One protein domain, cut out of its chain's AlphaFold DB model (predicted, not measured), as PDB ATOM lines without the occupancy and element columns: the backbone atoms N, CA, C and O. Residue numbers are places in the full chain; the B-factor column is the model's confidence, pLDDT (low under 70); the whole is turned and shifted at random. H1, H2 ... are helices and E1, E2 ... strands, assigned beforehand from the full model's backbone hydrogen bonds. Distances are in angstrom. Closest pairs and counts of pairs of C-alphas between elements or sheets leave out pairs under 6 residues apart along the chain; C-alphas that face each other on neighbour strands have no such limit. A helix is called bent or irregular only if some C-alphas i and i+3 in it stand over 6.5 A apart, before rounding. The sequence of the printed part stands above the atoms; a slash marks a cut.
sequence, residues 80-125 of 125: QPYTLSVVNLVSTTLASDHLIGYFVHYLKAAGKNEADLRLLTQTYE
ATOM      1  N   GLN A  80      19.971   9.162  35.671       67.69
ATOM      2  CA  GLN A  80      18.824   8.298  35.507       67.69
ATOM      3  C   GLN A  80      19.224   7.240  34.487       67.69
ATOM      4  O   GLN A  80      19.653   7.600  33.380       67.69
ATOM      5  N   PRO A  81      19.167   5.950  34.858       72.50
ATOM      6  CA  PRO A  81      19.371   4.901  33.886       72.50
ATOM      7  C   PRO A  81      18.337   5.086  32.776       72.50
ATOM      8  O   PRO A  81      17.178   5.425  33.020       72.50
ATOM      9  N   TYR A  82      18.791   4.922  31.540       78.12
ATOM     10  CA  TYR A  82      17.918   4.989  30.387       78.12
ATOM     11  C   TYR A  82      18.203   3.832  29.446       78.12
ATOM     12  O   TYR A  82      19.348   3.416  29.257       78.12
ATOM     13  N   THR A  83      17.144   3.358  28.807       79.69
ATOM     14  CA  THR A  83      17.241   2.424  27.693       79.69
ATOM     15  C   THR A  83      17.195   3.212  26.393       79.69
ATOM     16  O   THR A  83      16.256   3.975  26.155       79.69
ATOM     17  N   LEU A  84      18.217   3.042  25.550       86.31
ATOM     18  CA  LEU A  84      18.280   3.635  24.216       86.31
ATOM     19  C   LEU A  84      18.009   2.564  23.159       86.31
ATOM     20  O   LEU A  84      18.779   1.615  23.025       86.31
ATOM     21  N   SER A  85      16.946   2.745  22.383       85.44
ATOM     22  CA  SER A  85      16.663   1.947  21.191       85.44
ATOM     23  C   SER A  85      17.026   2.748  19.947       85.44
ATOM     24  O   SER A  85      16.623   3.904  19.816       85.44
ATOM     25  N   VAL A  86      17.801   2.145  19.045       87.31
ATOM     26  CA  VAL A  86      18.208   2.759  17.777       87.31
ATOM     27  C   VAL A  86      17.707   1.891  16.636       87.31
ATOM     28  O   VAL A  86      18.148   0.755  16.470       87.31
ATOM     29  N   VAL A  87      16.795   2.436  15.838       84.00
ATOM     30  CA  VAL A  87      16.108   1.702  14.772       84.00
ATOM     31  C   VAL A  87      16.334   2.397  13.438       84.00
ATOM     32  O   VAL A  87      16.178   3.609  13.330       84.00
ATOM     33  N   ASN A  88      16.695   1.638  12.403       82.56
ATOM     34  CA  ASN A  88      16.790   2.179  11.051       82.56
ATOM     35  C   ASN A  88      15.377   2.472  10.508       82.56
ATOM     36  O   ASN A  88      14.519   1.584  10.483       82.56
ATOM     37  N   LEU A  89      15.130   3.719  10.088       73.81
ATOM     38  CA  LEU A  89      13.809   4.153   9.607       73.81
ATOM     39  C   LEU A  89      13.406   3.470   8.297       73.81
ATOM     40  O   LEU A  89      12.221   3.334   8.017       73.81
ATOM     41  N   VAL A  90      14.383   3.081   7.479       66.25
ATOM     42  CA  VAL A  90      14.164   2.559   6.125       66.25
ATOM     43  C   VAL A  90      13.860   1.058   6.149       66.25
ATOM     44  O   VAL A  90      13.186   0.555   5.256       66.25
ATOM     45  N   SER A  91      14.312   0.338   7.179       62.94
ATOM     46  CA  SER A  91      14.174  -1.120   7.278       62.94
ATOM     47  C   SER A  91      13.070  -1.600   8.227       62.94
ATOM     48  O   SER A  91      13.029  -2.790   8.541       62.94
ATOM     49  N   THR A  92      12.212  -0.717   8.741       59.59
ATOM     50  CA  THR A  92      11.199  -1.085   9.742       59.59
ATOM     51  C   THR A  92       9.771  -0.767   9.320       59.59
ATOM     52  O   THR A  92       9.516   0.065   8.454       59.59
ATOM     53  N   THR A  93       8.817  -1.429   9.980       62.56
ATOM     54  CA  THR A  93       7.363  -1.205   9.863       62.56
ATOM     55  C   THR A  93       6.938   0.241  10.156       62.56
ATOM     56  O   THR A  93       5.817   0.622   9.838       62.56
ATOM     57  N   LEU A  94       7.835   1.066  10.710       66.56
ATOM     58  CA  LEU A  94       7.643   2.501  10.924       66.56
ATOM     59  C   LEU A  94       7.681   3.318   9.626       66.56
ATOM     60  O   LEU A  94       7.234   4.460   9.628       66.56
ATOM     61  N   ALA A  95       8.151   2.754   8.508       65.94
ATOM     62  CA  ALA A  95       8.050   3.404   7.199       65.94
ATOM     63  C   ALA A  95       6.589   3.687   6.789       65.94
ATOM     64  O   ALA A  95       6.338   4.539   5.939       65.94
ATOM     65  N   SER A  96       5.627   2.980   7.396       71.00
ATOM     66  CA  SER A  96       4.187   3.170   7.196       71.00
ATOM     67  C   SER A  96       3.593   4.318   8.024       71.00
ATOM     68  O   SER A  96       2.432   4.668   7.823       71.00
ATOM     69  N   ASP A  97       4.349   4.891   8.963       84.38
ATOM     70  CA  ASP A  97       3.887   5.980   9.822       84.38
ATOM     71  C   ASP A  97       3.985   7.333   9.095       84.38
ATOM     72  O   ASP A  97       5.042   7.731   8.594       84.38
ATOM     73  N   HIS A  98       2.868   8.064   9.041       86.12
ATOM     74  CA  HIS A  98       2.772   9.341   8.329       86.12
ATOM     75  C   HIS A  98       3.668  10.442   8.910       86.12
ATOM     76  O   HIS A  98       4.190  11.265   8.152       86.12
ATOM     77  N   LEU A  99       3.860  10.475  10.232       85.75
ATOM     78  CA  LEU A  99       4.703  11.469  10.890       85.75
ATOM     79  C   LEU A  99       6.175  11.199  10.572       85.75
ATOM     80  O   LEU A  99       6.919  12.116  10.218       85.75
ATOM     81  N   ILE A 100       6.580   9.929  10.626       84.88
ATOM     82  CA  ILE A 100       7.928   9.508  10.238       84.88
ATOM     83  C   ILE A 100       8.179   9.835   8.762       84.88
ATOM     84  O   ILE A 100       9.205  10.433   8.432       84.88
ATOM     85  N   GLY A 101       7.216   9.545   7.885       82.75
ATOM     86  CA  GLY A 101       7.273   9.912   6.470       82.75
ATOM     87  C   GLY A 101       7.488  11.412   6.246       82.75
ATOM     88  O   GLY A 101       8.361  11.795   5.465       82.75
ATOM     89  N   TYR A 102       6.762  12.271   6.971       86.69
ATOM     90  CA  TYR A 102       6.944  13.725   6.903       86.69
ATOM     91  C   TYR A 102       8.386  14.144   7.229       86.69
ATOM     92  O   TYR A 102       8.995  14.889   6.460       86.69
ATOM     93  N   PHE A 103       8.969  13.629   8.316       85.31
ATOM     94  CA  PHE A 103      10.344  13.966   8.699       85.31
ATOM     95  C   PHE A 103      11.381  13.445   7.704       85.31
ATOM     96  O   PHE A 103      12.331  14.160   7.381       85.31
ATOM     97  N   VAL A 104      11.187  12.241   7.160       83.56
ATOM     98  CA  VAL A 104      12.043  11.709   6.088       83.56
ATOM     99  C   VAL A 104      12.012  12.643   4.873       83.56
ATOM    100  O   VAL A 104      13.062  12.984   4.328       83.56
ATOM    101  N   HIS A 105      10.826  13.094   4.457       84.69
ATOM    102  CA  HIS A 105      10.678  14.027   3.338       84.69
ATOM    103  C   HIS A 105      11.281  15.403   3.628       84.69
ATOM    104  O   HIS A 105      11.950  15.961   2.760       84.69
ATOM    105  N   TYR A 106      11.108  15.923   4.843       85.44
ATOM    106  CA  TYR A 106      11.712  17.179   5.276       85.44
ATOM    107  C   TYR A 106      13.245  17.123   5.219       85.44
ATOM    108  O   TYR A 106      13.889  18.016   4.671       85.44
ATOM    109  N   LEU A 107      13.845  16.039   5.717       85.62
ATOM    110  CA  LEU A 107      15.297  15.861   5.709       85.62
ATOM    111  C   LEU A 107      15.850  15.695   4.288       85.62
ATOM    112  O   LEU A 107      16.900  16.255   3.967       85.62
ATOM    113  N   LYS A 108      15.119  15.003   3.410       83.06
ATOM    114  CA  LYS A 108      15.449  14.923   1.979       83.06
ATOM    115  C   LYS A 108      15.388  16.293   1.300       83.06
ATOM    116  O   LYS A 108      16.317  16.664   0.586       83.06
ATOM    117  N   ALA A 109      14.349  17.084   1.577       85.62
ATOM    118  CA  ALA A 109      14.228  18.455   1.076       85.62
ATOM    119  C   ALA A 109      15.354  19.370   1.593       85.62
ATOM    120  O   ALA A 109      15.813  20.250   0.871       85.62
ATOM    121  N   ALA A 110      15.864  19.112   2.800       85.12
ATOM    122  CA  ALA A 110      17.042  19.770   3.363       85.12
ATOM    123  C   ALA A 110      18.388  19.256   2.790       85.12
ATOM    124  O   ALA A 110      19.452  19.607   3.301       85.12
ATOM    125  N   GLY A 111      18.366  18.412   1.750       81.06
ATOM    126  CA  GLY A 111      19.558  17.913   1.058       81.06
ATOM    127  C   GLY A 111      20.249  16.723   1.733       81.06
ATOM    128  O   GLY A 111      21.351  16.352   1.336       81.06
ATOM    129  N   LYS A 112      19.631  16.088   2.736       78.62
ATOM    130  CA  LYS A 112      20.186  14.921   3.449       78.62
ATOM    131  C   LYS A 112      19.754  13.598   2.804       78.62
ATOM    132  O   LYS A 112      19.288  12.689   3.482       78.62
ATOM    133  N   ASN A 113      19.901  13.494   1.482       67.44
ATOM    134  CA  ASN A 113      19.380  12.371   0.691       67.44
ATOM    135  C   ASN A 113      20.113  11.033   0.914       67.44
ATOM    136  O   ASN A 113      19.520   9.988   0.666       67.44
ATOM    137  N   GLU A 114      21.352  11.059   1.417       63.41
ATOM    138  CA  GLU A 114      22.161   9.862   1.728       63.41
ATOM    139  C   GLU A 114      22.324   9.599   3.235       63.41
ATOM    140  O   GLU A 114      23.107   8.742   3.641       63.41
ATOM    141  N   ALA A 115      21.621  10.341   4.095       66.62
ATOM    142  CA  ALA A 115      21.742  10.116   5.529       66.62
ATOM    143  C   ALA A 115      21.125   8.759   5.905       66.62
ATOM    144  O   ALA A 115      19.964   8.492   5.595       66.62
ATOM    145  N   ASP A 116      21.893   7.919   6.606       75.12
ATOM    146  CA  ASP A 116      21.377   6.730   7.287       75.12
ATOM    147  C   ASP A 116      20.433   7.186   8.410       75.12
ATOM    148  O   ASP A 116      20.859   7.530   9.516       75.12
ATOM    149  N   LEU A 117      19.145   7.310   8.082       78.31
ATOM    150  CA  LEU A 117      18.130   7.836   8.985       78.31
ATOM    151  C   LEU A 117      17.819   6.803  10.067       78.31
ATOM    152  O   LEU A 117      17.308   5.713   9.793       78.31
ATOM    153  N   ARG A 118      18.097   7.176  11.317       83.50
ATOM    154  CA  ARG A 118      17.856   6.343  12.497       83.50
ATOM    155  C   ARG A 118      16.942   7.053  13.485       83.50
ATOM    156  O   ARG A 118      17.091   8.248  13.723       83.50
ATOM    157  N   LEU A 119      16.009   6.301  14.058       81.19
ATOM    158  CA  LEU A 119      15.129   6.732  15.132       81.19
ATOM    159  C   LEU A 119      15.816   6.350  16.431       81.19
ATOM    160  O   LEU A 119      16.160   5.183  16.619       81.19
ATOM    161  N   LEU A 120      16.019   7.333  17.299       86.06
ATOM    162  CA  LEU A 120      16.537   7.115  18.638       86.06
ATOM    163  C   LEU A 120      15.394   7.303  19.629       86.06
ATOM    164  O   LEU A 120      14.804   8.379  19.697       86.06
ATOM    165  N   THR A 121      15.110   6.266  20.406       84.56
ATOM    166  CA  THR A 121      14.121   6.309  21.481       84.56
ATOM    167  C   THR A 121      14.846   6.140  22.801       84.56
ATOM    168  O   THR A 121      15.464   5.102  23.036       84.56
ATOM    169  N   GLN A 122      14.778   7.157  23.656       87.19
ATOM    170  CA  GLN A 122      15.352   7.137  24.996       87.19
ATOM    171  C   GLN A 122      14.226   7.007  26.020       87.19
ATOM    172  O   GLN A 122      13.330   7.845  26.066       87.19
ATOM    173  N   THR A 123      14.257   5.938  26.811       84.06
ATOM    174  CA  THR A 123      13.279   5.673  27.876       84.06
ATOM    175  C   THR A 123      13.986   5.782  29.214       84.06
ATOM    176  O   THR A 123      14.968   5.075  29.421       84.06
ATOM    177  N   TYR A 124      13.516   6.671  30.083       80.44
ATOM    178  CA  TYR A 124      14.055   6.886  31.427       80.44
ATOM    179  C   TYR A 124      13.237   6.082  32.445       80.44
ATOM    180  O   TYR A 124      12.018   5.988  32.283       80.44
ATOM    181  N   GLU A 125      13.898   5.513  33.454       68.38
ATOM    182  CA  GLU A 125      13.244   4.848  34.598       68.38
ATOM    183  C   GLU A 125      12.940   5.803  35.763       68.38
ATOM    184  O   GLU A 125      13.744   6.735  36.031       68.38
TER     185      GLU A 125
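This is residues 80 to 125 of the 125 residues of an uncharacterized protein of Dyella tabacisoli (UniProt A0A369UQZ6). Picture a narrow ribbon of two antiparallel strands, E1 and E2, with a loose helical head at one end, made of the longer helix H2 and the short helix H1. The chain enters along E1, passes through the head, and comes back along E2, which leaves both ends of the printed part at the ribbon's other end. The printed part has 46 residues, with two named strands and two named helices in the order E1, H1, H2, E2; the sheet's order is E1 - E2, and the class is mixed, helices and strands. The whole is loose, with a radius of gyration of the C-alphas of 12.4 A, and elongated, spanning 36 by 20 by 16 A.

Look first at the sheet, where E1, residues 82 to 88, and E2, residues 118 to 124, are antiparallel neighbours at 164 degrees between their directions. C-alphas 82 and 124, where E1 begins and E2 ends, face each other at 4.4 A, and C-alphas 88 and 118, where E1 ends and E2 begins, face each other at 4.5 A. Between them you will find N 85 and O 121 within hydrogen-bond range at 2.9 A, and N 119 and O 87 at 2.8 A. Now go to H1, residues 93 to 96, and H2, residues 98 to 109: they are close but not clearly touching, and their closest C-alphas, those of Ala 95 and Gly 101, are 6.6 A apart. E1 and H2 are apart, and so are H1 and E2. In H2 every O i to N i+4 pair is within hydrogen-bond range; H1, with 4 residues, is too short for such a pair, but its one O i to N i+3 pair is within range.

Find C-alpha 82 at (17.918, 4.989, 30.387); from there E1 runs 19.6 A to C-alpha 88 at (16.790, 2.179, 11.051), with z falling. H1 runs from Thr 93 to Ser 96 and is neither bent nor irregular, but only just: C-alphas 93 and 96 are 6.0 A apart. H2 starts at C-alpha 98, at (2.772, 9.341, 8.329), and reaches C-alpha 109 after 16.3 A. E2 runs 19.3 A from Arg 118 to C-alpha 124 at (14.055, 6.886, 31.427).

The two C-alphas farthest apart, those of Gly 111 and Glu 125, are 36.5 A apart, while the first and last printed C-alphas, Gln 80 and Glu 125, are 6.6 A apart. The printed part has no cut, and Glu 125 is the chain's last residue. The links E1 to H1 and H1 to H2 are tight, the link H2 to E2, with 8 residues, is short, and no link is long. The mean pLDDT of the printed part is 78.4; look for values under 70 at residue 80, residues 90 to 95, residues 113 to 115 and residue 125.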